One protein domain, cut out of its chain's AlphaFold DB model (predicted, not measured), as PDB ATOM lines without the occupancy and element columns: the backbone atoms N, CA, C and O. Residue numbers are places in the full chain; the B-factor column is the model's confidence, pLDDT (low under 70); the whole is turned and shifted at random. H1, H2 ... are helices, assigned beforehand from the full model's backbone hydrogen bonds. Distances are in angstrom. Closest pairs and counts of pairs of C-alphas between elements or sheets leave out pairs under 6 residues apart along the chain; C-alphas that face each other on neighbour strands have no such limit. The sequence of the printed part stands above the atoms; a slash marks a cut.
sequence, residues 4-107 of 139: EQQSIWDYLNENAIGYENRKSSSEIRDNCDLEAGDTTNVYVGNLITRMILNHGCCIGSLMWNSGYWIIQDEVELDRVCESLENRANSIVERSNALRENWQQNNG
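This is residues 4 to 107 of the 139 residues of an uncharacterized protein of Ignavibacteria bacterium RBG_16_34_14 (UniProt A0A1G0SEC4). One long helix, H4, sticks out of a small compact body as an arm with its residues 88 to 107. In the body, three shorter helices, H1, H2 and H3, cross one another nearly at right angles, and the loop stretch of residues 56 to 73 lies between them and the first part of H4. The printed part has 104 residues with four named helices, H1 to H4 along the chain, and no named strand; its class is all helix. It is loose, with a radius of gyration of the C-alphas of 16.9 A, and elongated, spanning 58 by 34 by 23 A.

H4, residues 74 to 107, touches no helix. It is apart from H3, residues 41 to 55, from H1, residues 4 to 15, and from H2, residues 25 to 32. H3 touches H1 with residues 47 to 51 alone, and H1 touches H3 with residues 4 to 5 alone; they are about perpendicular at 89 degrees, their closest C-alphas those of Gln 5 and Leu 47, 6.3 A apart. H3 touches H2 with residues 41 to 45 alone, about perpendicular at 73 degrees, the closest C-alphas being those of Ser 25 and Asn 41, 5.4 A apart. H1 and H2 touch, about perpendicular at 81 degrees, with the C-alphas of Ser 7 and Cys 32 closest at 5.7 A. Residues 59 to 60 pair with residues 69 to 70, antiparallel. In H1, H2, H3 and H4 every O i to N i+4 pair is within hydrogen-bond range.

H4 is 48.6 A long, from C-alpha 74 at (21.733, -40.302, -56.333) to C-alpha 107 at (26.304, 3.632, -36.035). H3 measures 20.5 A, H1 16.3 A and H2 10.4 A; H1 begins with C-alpha 4 at (48.774, -40.354, -51.405).

The two C-alphas farthest apart, those of Glu 14 and Gly 107, are 58.2 A apart. The printed part has no cut. The link from H3 to H4 is long, with 18 residues. Mean pLDDT of the printed part is 91.5; residues 36 to 40 and residue 107 are under 70.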
ATOM      1  N   GLU A   4      49.659 -40.365 -52.575       94.12
ATOM      2  CA  GLU A   4      48.774 -40.354 -51.405       94.12
ATOM      3  C   GLU A   4      47.289 -40.338 -51.781       94.12
ATOM      4  O   GLU A   4      46.484 -41.062 -51.199       94.12
ATOM      5  N   GLN A   5      46.906 -39.529 -52.771       95.88
ATOM      6  CA  GLN A   5      45.534 -39.501 -53.279       95.88
ATOM      7  C   GLN A   5      45.143 -40.836 -53.906       95.88
ATOM      8  O   GLN A   5      43.998 -41.255 -53.753       95.88
ATOM      9  N   GLN A   6      46.076 -41.493 -54.601       97.12
ATOM     10  CA  GLN A   6      45.839 -42.818 -55.164       97.12
ATOM     11  C   GLN A   6      45.633 -43.852 -54.049       97.12
ATOM     12  O   GLN A   6      44.639 -44.567 -54.078       97.12
ATOM     13  N   SER A   7      46.489 -43.850 -53.022       96.56
ATOM     14  CA  SER A   7      46.363 -44.724 -51.846       96.56
ATOM     15  C   SER A   7      45.006 -44.555 -51.145       96.56
ATOM     16  O   SER A   7      44.297 -45.531 -50.898       96.56
ATOM     17  N   ILE A   8      44.570 -43.305 -50.927       96.69
ATOM     18  CA  ILE A   8      43.239 -43.008 -50.372       96.69
ATOM     19  C   ILE A   8      42.126 -43.533 -51.284       96.69
ATOM     20  O   ILE A   8      41.146 -44.096 -50.795       96.69
ATOM     21  N   TRP A   9      42.236 -43.315 -52.597       97.81
ATOM     22  CA  TRP A   9      41.222 -43.755 -53.552       97.81
ATOM     23  C   TRP A   9      41.051 -45.271 -53.531       97.81
ATOM     24  O   TRP A   9      39.920 -45.749 -53.433       97.81
ATOM     25  N   ASP A  10      42.156 -46.010 -53.570       97.81
ATOM     26  CA  ASP A  10      42.158 -47.471 -53.560       97.81
ATOM     27  C   ASP A  10      41.568 -47.991 -52.241       97.81
ATOM     28  O   ASP A  10      40.614 -48.771 -52.248       97.81
ATOM     29  N   TYR A  11      42.014 -47.440 -51.108       98.06
ATOM     30  CA  TYR A  11      41.481 -47.787 -49.791       98.06
ATOM     31  C   TYR A  11      39.966 -47.560 -49.680       98.06
ATOM     32  O   TYR A  11      39.244 -48.427 -49.178       98.06
ATOM     33  N   LEU A  12      39.458 -46.413 -50.144       98.12
ATOM     34  CA  LEU A  12      38.026 -46.108 -50.083       98.12
ATOM     35  C   LEU A  12      37.200 -47.001 -51.018       98.12
ATOM     36  O   LEU A  12      36.109 -47.418 -50.627       98.12
ATOM     37  N   ASN A  13      37.703 -47.326 -52.212       97.94
ATOM     38  CA  ASN A  13      37.012 -48.242 -53.125       97.94
ATOM     39  C   ASN A  13      36.936 -49.667 -52.576       97.94
ATOM     40  O   ASN A  13      35.983 -50.377 -52.873       97.94
ATOM     41  N   GLU A  14      37.893 -50.084 -51.757       98.06
ATOM     42  CA  GLU A  14      37.865 -51.407 -51.135       98.06
ATOM     43  C   GLU A  14      37.016 -51.447 -49.856       98.06
ATOM     44  O   GLU A  14      36.363 -52.451 -49.576       98.06
ATOM     45  N   ASN A  15      37.012 -50.363 -49.072       98.00
ATOM     46  CA  ASN A  15      36.560 -50.412 -47.676       98.00
ATOM     47  C   ASN A  15      35.388 -49.481 -47.342       98.00
ATOM     48  O   ASN A  15      34.823 -49.602 -46.252       98.00
ATOM     49  N   ALA A  16      35.040 -48.541 -48.222       97.62
ATOM     50  CA  ALA A  16      34.123 -47.440 -47.925       97.62
ATOM     51  C   ALA A  16      33.072 -47.226 -49.026       97.62
ATOM     52  O   ALA A  16      32.731 -46.093 -49.358       97.62
ATOM     53  N   ILE A  17      32.561 -48.310 -49.609       97.75
ATOM     54  CA  ILE A  17      31.480 -48.266 -50.601       97.75
ATOM     55  C   ILE A  17      30.147 -47.987 -49.889       97.75
ATOM     56  O   ILE A  17      29.676 -48.816 -49.107       97.75
ATOM     57  N   GLY A  18      29.533 -46.840 -50.184       96.69
ATOM     58  CA  GLY A  18      28.257 -46.419 -49.605       96.69
ATOM     59  C   GLY A  18      28.361 -45.842 -48.187       96.69
ATOM     60  O   GLY A  18      29.304 -46.097 -47.433       96.69
ATOM     61  N   TYR A  19      27.359 -45.050 -47.813       96.06
ATOM     62  CA  TYR A  19      27.346 -44.202 -46.617       96.06
ATOM     63  C   TYR A  19      27.550 -44.958 -45.298       96.06
ATOM     64  O   TYR A  19      28.198 -44.459 -44.369       96.06
ATOM     65  N   GLU A  20      26.998 -46.167 -45.195       95.69
ATOM     66  CA  GLU A  20      27.086 -46.986 -43.981       95.69
ATOM     67  C   GLU A  20      28.509 -47.499 -43.714       95.69
ATOM     68  O   GLU A  20      28.854 -47.774 -42.568       95.69
ATOM     69  N   ASN A  21      29.366 -47.550 -44.741       96.75
ATOM     70  CA  ASN A  21      30.746 -48.036 -44.644       96.75
ATOM     71  C   ASN A  21      31.786 -46.909 -44.535       96.75
ATOM     72  O   ASN A  21      32.987 -47.157 -44.671       96.75
ATOM     73  N   ARG A  22      31.345 -45.668 -44.298       96.62
ATOM     74  CA  ARG A  22      32.215 -44.485 -44.231       96.62
ATOM     75  C   ARG A  22      33.385 -44.647 -43.253       96.62
ATOM     76  O   ARG A  22      33.236 -45.222 -42.176       96.62
ATOM     77  N   LYS A  23      34.535 -44.071 -43.612       96.25
ATOM     78  CA  LYS A  23      35.790 -44.124 -42.843       96.25
ATOM     79  C   LYS A  23      36.201 -42.755 -42.351       96.25
ATOM     80  O   LYS A  23      36.144 -41.778 -43.093       96.25
ATOM     81  N   SER A  24      36.617 -42.668 -41.096       93.25
ATOM     82  CA  SER A  24      37.129 -41.430 -40.511       93.25
ATOM     83  C   SER A  24      38.467 -41.005 -41.134       93.25
ATOM     84  O   SER A  24      39.205 -41.827 -41.674       93.25
ATOM     85  N   SER A  25      38.824 -39.718 -41.013       91.38
ATOM     86  CA  SER A  25      40.155 -39.228 -41.420       91.38
ATOM     87  C   SER A  25      41.289 -40.016 -40.759       91.38
ATOM     88  O   SER A  25      42.311 -40.257 -41.394       91.38
ATOM     89  N   SER A  26      41.118 -40.399 -39.489       89.31
ATOM     90  CA  SER A  26      42.109 -41.174 -38.740       89.31
ATOM     91  C   SER A  26      42.274 -42.574 -39.320       89.31
ATOM     92  O   SER A  26      43.398 -42.964 -39.600       89.31
ATOM     93  N   GLU A  27      41.174 -43.286 -39.592       92.44
ATOM     94  CA  GLU A  27      41.234 -44.605 -40.236       92.44
ATOM     95  C   GLU A  27      41.905 -44.537 -41.609       92.44
ATOM     96  O   GLU A  27      42.773 -45.354 -41.898       92.44
ATOM     97  N   ILE A  28      41.546 -43.552 -42.437       93.81
ATOM     98  CA  ILE A  28      42.150 -43.383 -43.764       93.81
ATOM     99  C   ILE A  28      43.656 -43.170 -43.635       93.81
ATOM    100  O   ILE A  28      44.426 -43.854 -44.297       93.81
ATOM    101  N   ARG A  29      44.092 -42.262 -42.757       90.31
ATOM    102  CA  ARG A  29      45.518 -42.003 -42.547       90.31
ATOM    103  C   ARG A  29      46.259 -43.255 -42.090       90.31
ATOM    104  O   ARG A  29      47.281 -43.589 -42.674       90.31
ATOM    105  N   ASP A  30      45.744 -43.915 -41.057       89.75
ATOM    106  CA  ASP A  30      46.420 -45.043 -40.421       89.75
ATOM    107  C   ASP A  30      46.518 -46.251 -41.378       89.75
ATOM    108  O   ASP A  30      47.465 -47.025 -41.279       89.75
ATOM    109  N   ASN A  31      45.587 -46.396 -42.332       93.44
ATOM    110  CA  ASN A  31      45.622 -47.460 -43.346       93.44
ATOM    111  C   ASN A  31      46.368 -47.078 -44.636       93.44
ATOM    112  O   ASN A  31      46.821 -47.971 -45.346       93.44
ATOM    113  N   CYS A  32      46.492 -45.787 -44.954       91.44
ATOM    114  CA  CYS A  32      47.137 -45.312 -46.186       91.44
ATOM    115  C   CYS A  32      48.593 -44.851 -45.983       91.44
ATOM    116  O   CYS A  32      49.194 -44.378 -46.946       91.44
ATOM    117  N   ASP A  33      49.132 -44.956 -44.760       85.69
ATOM    118  CA  ASP A  33      50.492 -44.543 -44.360       85.69
ATOM    119  C   ASP A  33      50.853 -43.110 -44.805       85.69
ATOM    120  O   ASP A  33      51.926 -42.834 -45.336       85.69
ATOM    121  N   LEU A  34      49.900 -42.183 -44.646       84.75
ATOM    122  CA  LEU A  34      50.054 -40.800 -45.114       84.75
ATOM    123  C   LEU A  34      51.030 -40.016 -44.227       84.75
ATOM    124  O   LEU A  34      51.021 -40.173 -43.000       84.75
ATOM    125  N   GLU A  35      51.801 -39.103 -44.831       71.44
ATOM    126  CA  GLU A  35      52.726 -38.249 -44.084       71.44
ATOM    127  C   GLU A  35      51.984 -37.475 -42.982       71.44
ATOM    128  O   GLU A  35      50.855 -37.000 -43.157       71.44
ATOM    129  N   ALA A  36      52.618 -37.350 -41.813       60.06
ATOM    130  CA  ALA A  36      52.049 -36.673 -40.654       60.06
ATOM    131  C   ALA A  36      51.971 -35.152 -40.883       60.06
ATOM    132  O   ALA A  36      52.783 -34.380 -40.378       60.06
ATOM    133  N   GLY A  37      50.979 -34.715 -41.657       57.28
ATOM    134  CA  GLY A  37      50.617 -33.313 -41.808       57.28
ATOM    135  C   GLY A  37      49.911 -32.757 -40.567       57.28
ATOM    136  O   GLY A  37      49.246 -33.479 -39.816       57.28
ATOM    137  N   ASP A  38      50.058 -31.442 -40.381       57.94
ATOM    138  CA  ASP A  38      49.418 -30.601 -39.361       57.94
ATOM    139  C   ASP A  38      47.972 -31.015 -39.040       57.94
ATOM    140  O   ASP A  38      47.219 -31.393 -39.936       57.94
ATOM    141  N   THR A  39      47.548 -30.915 -37.773       61.09
ATOM    142  CA  THR A  39      46.204 -31.300 -37.271       61.09
ATOM    143  C   THR A  39      45.479 -32.370 -38.110       61.09
ATOM    144  O   THR A  39      44.396 -32.112 -38.621       61.09
ATOM    145  N   THR A  40      46.094 -33.551 -38.276       61.16
ATOM    146  CA  THR A  40      45.579 -34.844 -38.803       61.16
ATOM    147  C   THR A  40      44.352 -34.819 -39.740       61.16
ATOM    148  O   THR A  40      44.431 -35.246 -40.888       61.16
ATOM    149  N   ASN A  41      43.194 -34.355 -39.266       73.44
ATOM    150  CA  ASN A  41      41.938 -34.320 -40.010       73.44
ATOM    151  C   ASN A  41      41.950 -33.327 -41.182       73.44
ATOM    152  O   ASN A  41      41.322 -33.593 -42.207       73.44
ATOM    153  N   VAL A  42      42.660 -32.200 -41.044       84.81
ATOM    154  CA  VAL A  42      42.720 -31.155 -42.081       84.81
ATOM    155  C   VAL A  42      43.501 -31.642 -43.297       84.81
ATOM    156  O   VAL A  42      43.090 -31.392 -44.429       84.81
ATOM    157  N   TYR A  43      44.593 -32.376 -43.075       89.19
ATOM    158  CA  TYR A  43      45.427 -32.892 -44.153       89.19
ATOM    159  C   TYR A  43      44.661 -33.852 -45.074       89.19
ATOM    160  O   TYR A  43      44.540 -33.596 -46.274       89.19
ATOM    161  N   VAL A  44      44.044 -34.889 -44.497       91.25
ATOM    162  CA  VAL A  44      43.227 -35.860 -45.245       91.25
ATOM    163  C   VAL A  44      42.063 -35.162 -45.956       91.25
ATOM    164  O   VAL A  44      41.825 -35.401 -47.140       91.25
ATOM    165  N   GLY A  45      41.380 -34.236 -45.272       91.50
ATOM    166  CA  GLY A  45      40.290 -33.460 -45.867       91.50
ATOM    167  C   GLY A  45      40.733 -32.632 -47.080       91.50
ATOM    168  O   GLY A  45      40.015 -32.568 -48.079       91.50
ATOM    169  N   ASN A  46      41.934 -32.049 -47.043       92.19
ATOM    170  CA  ASN A  46      42.503 -31.305 -48.168       92.19
ATOM    171  C   ASN A  46      42.835 -32.214 -49.361       92.19
ATOM    172  O   ASN A  46      42.561 -31.831 -50.502       92.19
ATOM    173  N   LEU A  47      43.400 -33.403 -49.120       94.44
ATOM    174  CA  LEU A  47      43.673 -34.379 -50.181       94.44
ATOM    175  C   LEU A  47      42.376 -34.803 -50.877       94.44
ATOM    176  O   LEU A  47      42.284 -34.679 -52.100       94.44
ATOM    177  N   ILE A  48      41.361 -35.192 -50.100       95.06
ATOM    178  CA  ILE A  48      40.047 -35.612 -50.608       95.06
ATOM    179  C   ILE A  48      39.352 -34.470 -51.355       95.06
ATOM    180  O   ILE A  48      38.850 -34.670 -52.459       95.06
ATOM    181  N   THR A  49      39.391 -33.245 -50.825       95.00
ATOM    182  CA  THR A  49      38.825 -32.069 -51.512       95.00
ATOM    183  C   THR A  49      39.459 -31.877 -52.891       95.00
ATOM    184  O   THR A  49      38.760 -31.639 -53.873       95.00
ATOM    185  N   ARG A  50      40.783 -32.030 -53.003       95.94
ATOM    186  CA  ARG A  50      41.478 -31.954 -54.297       95.94
ATOM    187  C   ARG A  50      41.124 -33.119 -55.220       95.94
ATOM    188  O   ARG A  50      41.068 -32.908 -56.426       95.94
ATOM    189  N   MET A  51      40.879 -34.317 -54.690       97.44
ATOM    190  CA  MET A  51      40.408 -35.457 -55.487       97.44
ATOM    191  C   MET A  51      39.032 -35.177 -56.097       97.44
ATOM    192  O   MET A  51      38.842 -35.384 -57.293       97.44
ATOM    193  N   ILE A  52      38.103 -34.624 -55.313       96.56
ATOM    194  CA  ILE A  52      36.774 -34.228 -55.796       96.56
ATOM    195  C   ILE A  52      36.903 -33.147 -56.881       96.56
ATOM    196  O   ILE A  52      36.420 -33.326 -57.996       96.56
ATOM    197  N   LEU A  53      37.608 -32.048 -56.585       96.06
ATOM    198  CA  LEU A  53      37.655 -30.873 -57.465       96.06
ATOM    199  C   LEU A  53      38.491 -31.071 -58.737       96.06
ATOM    200  O   LEU A  53      38.158 -30.500 -59.771       96.06
ATOM    201  N   ASN A  54      39.575 -31.852 -58.673       97.50
ATOM    202  CA  ASN A  54      40.543 -31.951 -59.773       97.50
ATOM    203  C   ASN A  54      40.528 -33.307 -60.486       97.50
ATOM    204  O   ASN A  54      41.108 -33.428 -61.567       97.50
ATOM    205  N   HIS A  55      39.938 -34.338 -59.876       96.50
ATOM    206  CA  HIS A  55      39.958 -35.705 -60.407       96.50
ATOM    207  C   HIS A  55      38.563 -36.322 -60.563       96.50
ATOM    208  O   HIS A  55      38.464 -37.438 -61.059       96.50
ATOM    209  N   GLY A  56      37.494 -35.597 -60.207       94.88
ATOM    210  CA  GLY A  56      36.119 -36.057 -60.410       94.88
ATOM    211  C   GLY A  56      35.728 -37.237 -59.521       94.88
ATOM    212  O   GLY A  56      34.840 -38.005 -59.877       94.88
ATOM    213  N   CYS A  57      36.396 -37.414 -58.380       97.31
ATOM    214  CA  CYS A  57      36.082 -38.493 -57.450       97.31
ATOM    215  C   CYS A  57      34.758 -38.231 -56.730       97.31
ATOM    216  O   CYS A  57      34.627 -37.235 -56.019       97.31
ATOM    217  N   CYS A  58      33.811 -39.159 -56.846       97.06
ATOM    218  CA  CYS A  58      32.534 -39.118 -56.135       97.06
ATOM    219  C   CYS A  58      32.699 -39.581 -54.679       97.06
ATOM    220  O   CYS A  58      32.314 -40.692 -54.314       97.06
ATOM    221  N   ILE A  59      33.312 -38.732 -53.853       97.94
ATOM    222  CA  ILE A  59      33.537 -38.991 -52.427       97.94
ATOM    223  C   ILE A  59      32.570 -38.141 -51.606       97.94
ATOM    224  O   ILE A  59      32.547 -36.917 -51.731       97.94
ATOM    225  N   GLY A  60      31.789 -38.793 -50.749       96.50
ATOM    226  CA  GLY A  60      30.859 -38.140 -49.842       96.50
ATOM    227  C   GLY A  60      31.510 -37.753 -48.518       96.50
ATOM    228  O   GLY A  60      32.418 -38.425 -48.034       96.50
ATOM    229  N   SER A  61      31.032 -36.661 -47.920       94.69
ATOM    230  CA  SER A  61      31.302 -36.275 -46.532       94.69
ATOM    231  C   SER A  61      30.167 -35.380 -46.032       94.69
ATOM    232  O   SER A  61      29.610 -34.609 -46.813       94.69
ATOM    233  N   LEU A  62      29.812 -35.462 -44.747       90.81
ATOM    234  CA  LEU A  62      28.764 -34.625 -44.151       90.81
ATOM    235  C   LEU A  62      29.352 -33.618 -43.164       90.81
ATOM    236  O   LEU A  62      30.361 -33.868 -42.514       90.81
ATOM    237  N   MET A  63      28.678 -32.479 -42.998       78.62
ATOM    238  CA  MET A  63      29.125 -31.417 -42.088       78.62
ATOM    239  C   MET A  63      29.149 -31.856 -40.615       78.62
ATOM    240  O   MET A  63      30.057 -31.481 -39.877       78.62
ATOM    241  N   TRP A  64      28.142 -32.623 -40.192       77.38
ATOM    242  CA  TRP A  64      27.913 -32.984 -38.786       77.38
ATOM    243  C   TRP A  64      28.203 -34.446 -38.468       77.38
ATOM    244  O   TRP A  64      28.102 -34.848 -37.311       77.38
ATOM    245  N   ASN A  65      28.539 -35.247 -39.480       79.81
ATOM    246  CA  ASN A  65      28.880 -36.646 -39.296       79.81
ATOM    247  C   ASN A  65      30.287 -36.892 -39.821       79.81
ATOM    248  O   ASN A  65      30.652 -36.410 -40.892       79.81
ATOM    249  N   SER A  66      31.083 -37.624 -39.054       82.88
ATOM    250  CA  SER A  66      32.451 -37.924 -39.437       82.88
ATOM    251  C   SER A  66      32.489 -39.027 -40.489       82.88
ATOM    252  O   SER A  66      31.761 -40.020 -40.425       82.88
ATOM    253  N   GLY A  67      33.400 -38.852 -41.439       93.25
ATOM    254  CA  GLY A  67      33.830 -39.895 -42.353       93.25
ATOM    255  C   GLY A  67      33.635 -39.568 -43.827       93.25
ATOM    256  O   GLY A  67      32.999 -38.579 -44.197       93.25
ATOM    257  N   TYR A  68      34.229 -40.432 -44.643       96.50
ATOM    258  CA  TYR A  68      34.253 -40.362 -46.096       96.50
ATOM    259  C   TYR A  68      33.884 -41.716 -46.690       96.50
ATOM    260  O   TYR A  68      34.221 -42.754 -46.117       96.50
ATOM    261  N   TRP A  69      33.198 -41.707 -47.827       98.25
ATOM    262  CA  TRP A  69      32.779 -42.915 -48.542       98.25
ATOM    263  C   TRP A  69      32.703 -42.655 -50.046       98.25
ATOM    264  O   TRP A  69      32.626 -41.501 -50.472       98.25
ATOM    265  N   ILE A  70      32.708 -43.716 -50.848       98.38
ATOM    266  CA  ILE A  70      32.414 -43.650 -52.280       98.38
ATOM    267  C   ILE A  70      30.899 -43.634 -52.459       98.38
ATOM    268  O   ILE A  70      30.226 -44.603 -52.099       98.38
ATOM    269  N   ILE A  71      30.384 -42.550 -53.033       98.25
ATOM    270  CA  ILE A  71      28.958 -42.368 -53.326       98.25
ATOM    271  C   ILE A  71      28.511 -43.434 -54.333       98.25
ATOM    272  O   ILE A  71      29.156 -43.601 -55.369       98.25
ATOM    273  N   GLN A  72      27.432 -44.156 -54.029       98.00
ATOM    274  CA  GLN A  72      26.921 -45.249 -54.872       98.00
ATOM    275  C   GLN A  72      25.662 -44.899 -55.658       98.00
ATOM    276  O   GLN A  72      25.412 -45.489 -56.709       98.00
ATOM    277  N   ASP A  73      24.864 -43.958 -55.163       97.81
ATOM    278  CA  ASP A  73      23.585 -43.602 -55.763       97.81
ATOM    279  C   ASP A  73      23.265 -42.107 -55.622       97.81
ATOM    280  O   ASP A  73      23.965 -41.339 -54.955       97.81
ATOM    281  N   GLU A  74      22.202 -41.689 -56.308       97.94
ATOM    282  CA  GLU A  74      21.733 -40.302 -56.333       97.94
ATOM    283  C   GLU A  74      21.233 -39.836 -54.957       97.94
ATOM    284  O   GLU A  74      21.410 -38.678 -54.604       97.94
ATOM    285  N   VAL A  75      20.709 -40.743 -54.126       97.62
ATOM    286  CA  VAL A  75      20.240 -40.400 -52.775       97.62
ATOM    287  C   VAL A  75      21.416 -40.011 -51.881       97.62
ATOM    288  O   VAL A  75      21.331 -39.056 -51.108       97.62
ATOM    289  N   GLU A  76      22.525 -40.740 -51.961       97.38
ATOM    290  CA  GLU A  76      23.758 -40.388 -51.264       97.38
ATOM    291  C   GLU A  76      24.361 -39.083 -51.784       97.38
ATOM    292  O   GLU A  76      24.827 -38.271 -50.979       97.38
ATOM    293  N   LEU A  77      24.328 -38.862 -53.102       97.75
ATOM    294  CA  LEU A  77      24.778 -37.614 -53.714       97.75
ATOM    295  C   LEU A  77      23.964 -36.419 -53.202       97.75
ATOM    296  O   LEU A  77      24.549 -35.455 -52.708       97.75
ATOM    297  N   ASP A  78      22.636 -36.509 -53.257       97.88
ATOM    298  CA  ASP A  78      21.719 -35.455 -52.823       97.88
ATOM    299  C   ASP A  78      21.942 -35.092 -51.355       97.88
ATOM    300  O   ASP A  78      22.030 -33.914 -51.014       97.88
ATOM    301  N   ARG A  79      22.143 -36.091 -50.485       95.31
ATOM    302  CA  ARG A  79      22.468 -35.862 -49.065       95.31
ATOM    303  C   ARG A  79      23.758 -35.064 -48.877       95.31
ATOM    304  O   ARG A  79      23.838 -34.217 -47.984       95.31
ATOM    305  N   VAL A  80      24.790 -35.351 -49.672       96.06
ATOM    306  CA  VAL A  80      26.065 -34.621 -49.608       96.06
ATOM    307  C   VAL A  80      25.878 -33.194 -50.114       96.06
ATOM    308  O   VAL A  80      26.301 -32.256 -49.437       96.06
ATOM    309  N   CYS A  81      25.205 -33.018 -51.252       96.56
ATOM    310  CA  CYS A  81      24.900 -31.707 -51.825       96.56
ATOM    311  C   CYS A  81      24.089 -30.840 -50.851       96.56
ATOM    312  O   CYS A  81      24.519 -29.734 -50.522       96.56
ATOM    313  N   GLU A  82      23.005 -31.372 -50.285       96.00
ATOM    314  CA  GLU A  82      22.185 -30.692 -49.279       96.00
ATOM    315  C   GLU A  82      23.024 -30.292 -48.051       96.00
ATOM    316  O   GLU A  82      22.942 -29.165 -47.555       96.00
ATOM    317  N   SER A  83      23.897 -31.183 -47.563       94.19
ATOM    318  CA  SER A  83      24.789 -30.858 -46.444       94.19
ATOM    319  C   SER A  83      25.761 -29.718 -46.769       94.19
ATOM    320  O   SER A  83      26.105 -28.948 -45.865       94.19
ATOM    321  N   LEU A  84      26.249 -29.621 -48.007       93.62
ATOM    322  CA  LEU A  84      27.160 -28.560 -48.443       93.62
ATOM    323  C   LEU A  84      26.427 -27.225 -48.616       93.62
ATOM    324  O   LEU A  84      26.927 -26.193 -48.162       93.62
ATOM    325  N   GLU A  85      25.232 -27.245 -49.199       96.00
ATOM    326  CA  GLU A  85      24.375 -26.068 -49.362       96.00
ATOM    327  C   GLU A  85      23.971 -25.477 -48.008       96.00
ATOM    328  O   GLU A  85      24.152 -24.281 -47.769       96.00
ATOM    329  N   ASN A  86      23.545 -26.320 -47.065       93.75
ATOM    330  CA  ASN A  86      23.232 -25.899 -45.698       93.75
ATOM    331  C   ASN A  86      24.432 -25.234 -45.007       93.75
ATOM    332  O   ASN A  86      24.290 -24.209 -44.331       93.75
ATOM    333  N   ARG A  87      25.642 -25.769 -45.216       91.88
ATOM    334  CA  ARG A  87      26.875 -25.164 -44.695       91.88
ATOM    335  C   ARG A  87      27.146 -23.798 -45.321       91.88
ATOM    336  O   ARG A  87      27.519 -22.868 -44.604       91.88
ATOM    337  N   ALA A  88      26.985 -23.674 -46.637       93.62
ATOM    338  CA  ALA A  88      27.177 -22.412 -47.343       93.62
ATOM    339  C   ALA A  88      26.193 -21.345 -46.842       93.62
ATOM    340  O   ALA A  88      26.618 -20.239 -46.499       93.62
ATOM    341  N   ASN A  89      24.916 -21.705 -46.692       95.75
ATOM    342  CA  ASN A  89      23.874 -20.823 -46.165       95.75
ATOM    343  C   ASN A  89      24.213 -20.326 -44.754       95.75
ATOM    344  O   ASN A  89      24.238 -19.118 -44.521       95.75
ATOM    345  N   SER A  90      24.604 -21.225 -43.846       94.38
ATOM    346  CA  SER A  90      25.002 -20.852 -42.480       94.38
ATOM    347  C   SER A  90      26.190 -19.873 -42.446       94.38
ATOM    348  O   SER A  90      26.228 -18.937 -41.641       94.38
ATOM    349  N   ILE A  91      27.167 -20.037 -43.346       94.81
ATOM    350  CA  ILE A  91      28.307 -19.112 -43.463       94.81
ATOM    351  C   ILE A  91      27.848 -17.727 -43.939       94.81
ATOM    352  O   ILE A  91      28.321 -16.717 -43.404       94.81
ATOM    353  N   VAL A  92      26.939 -17.670 -44.918       97.12
ATOM    354  CA  VAL A  92      26.369 -16.418 -45.438       97.12
ATOM    355  C   VAL A  92      25.554 -15.700 -44.362       97.12
ATOM    356  O   VAL A  92      25.786 -14.515 -44.123       97.12
ATOM    357  N   GLU A  93      24.675 -16.409 -43.654       96.69
ATOM    358  CA  GLU A  93      23.890 -15.865 -42.537       96.69
ATOM    359  C   GLU A  93      24.790 -15.257 -41.461       96.69
ATOM    360  O   GLU A  93      24.608 -14.105 -41.060       96.69
ATOM    361  N   ARG A  94      25.838 -15.986 -41.053       95.94
ATOM    362  CA  ARG A  94      26.829 -15.479 -40.098       95.94
ATOM    363  C   ARG A  94      27.537 -14.228 -40.620       95.94
ATOM    364  O   ARG A  94      27.781 -13.302 -39.849       95.94
ATOM    365  N   SER A  95      27.885 -14.187 -41.908       96.88
ATOM    366  CA  SER A  95      28.509 -13.009 -42.527       96.88
ATOM    367  C   SER A  95      27.592 -11.784 -42.469       96.88
ATOM    368  O   SER A  95      28.043 -10.700 -42.093       96.88
ATOM    369  N   ASN A  96      26.307 -11.962 -42.776       96.56
ATOM    370  CA  ASN A  96      25.311 -10.895 -42.720       96.56
ATOM    371  C   ASN A  96      25.107 -10.390 -41.286       96.56
ATOM    372  O   ASN A  96      25.230  -9.189 -41.050       96.56
ATOM    373  N   ALA A  97      24.944 -11.294 -40.316       96.62
ATOM    374  CA  ALA A  97      24.807 -10.928 -38.905       96.62
ATOM    375  C   ALA A  97      26.018 -10.130 -38.384       96.62
ATOM    376  O   ALA A  97      25.865  -9.155 -37.650       96.62
ATOM    377  N   LEU A  98      27.242 -10.496 -38.787       95.56
ATOM    378  CA  LEU A  98      28.446  -9.735 -38.430       95.56
ATOM    379  C   LEU A  98      28.429  -8.315 -39.012       95.56
ATOM    380  O   LEU A  98      28.804  -7.369 -38.315       95.56
ATOM    381  N   ARG A  99      27.983  -8.149 -40.264       93.88
ATOM    382  CA  ARG A  99      27.852  -6.829 -40.906       93.88
ATOM    383  C   ARG A  99      26.807  -5.967 -40.203       93.88
ATOM    384  O   ARG A  99      27.091  -4.809 -39.907       93.88
ATOM    385  N   GLU A 100      25.645  -6.531 -39.893       94.50
ATOM    386  CA  GLU A 100      24.570  -5.841 -39.171       94.50
ATOM    387  C   GLU A 100      25.023  -5.408 -37.774       94.50
ATOM    388  O   GLU A 100      24.902  -4.238 -37.412       94.50
ATOM    389  N   ASN A 101      25.642  -6.315 -37.013       93.75
ATOM    390  CA  ASN A 101      26.168  -6.013 -35.683       93.75
ATOM    391  C   ASN A 101      27.248  -4.922 -35.726       93.75
ATOM    392  O   ASN A 101      27.275  -4.032 -34.874       93.75
ATOM    393  N   TRP A 102      28.131  -4.950 -36.730       89.50
ATOM    394  CA  TRP A 102      29.127  -3.900 -36.935       89.50
ATOM    395  C   TRP A 102      28.477  -2.539 -37.214       89.50
ATOM    396  O   TRP A 102      28.879  -1.537 -36.616       89.50
ATOM    397  N   GLN A 103      27.463  -2.495 -38.082       89.56
ATOM    398  CA  GLN A 103      26.720  -1.272 -38.400       89.56
ATOM    399  C   GLN A 103      25.966  -0.730 -37.184       89.56
ATOM    400  O   GLN A 103      26.022   0.467 -36.924       89.56
ATOM    401  N   GLN A 104      25.322  -1.585 -36.389       85.12
ATOM    402  CA  GLN A 104      24.619  -1.165 -35.175       85.12
ATOM    403  C   GLN A 104      25.578  -0.644 -34.097       85.12
ATOM    404  O   GLN A 104      25.285   0.355 -33.441       85.12
ATOM    405  N   ASN A 105      26.738  -1.280 -33.915       82.69
ATOM    406  CA  ASN A 105      27.706  -0.885 -32.888       82.69
ATOM    407  C   ASN A 105      28.507   0.369 -33.264       82.69
ATOM    408  O   ASN A 105      28.839   1.164 -32.387       82.69
ATOM    409  N   ASN A 106      28.793   0.578 -34.551       72.56
ATOM    410  CA  ASN A 106      29.519   1.765 -35.016       72.56
ATOM    411  C   ASN A 106      28.599   2.910 -35.453       72.56
ATOM    412  O   ASN A 106      28.992   4.066 -35.346       72.56
ATOM    413  N   GLY A 107      27.355   2.627 -35.845       54.53
ATOM    414  CA  GLY A 107      26.304   3.632 -36.035       54.53
ATOM    415  C   GLY A 107      25.852   4.275 -34.719       54.53
ATOM    416  O   GLY A 107      25.423   5.421 -34.715       54.53
TER     417      GLY A 107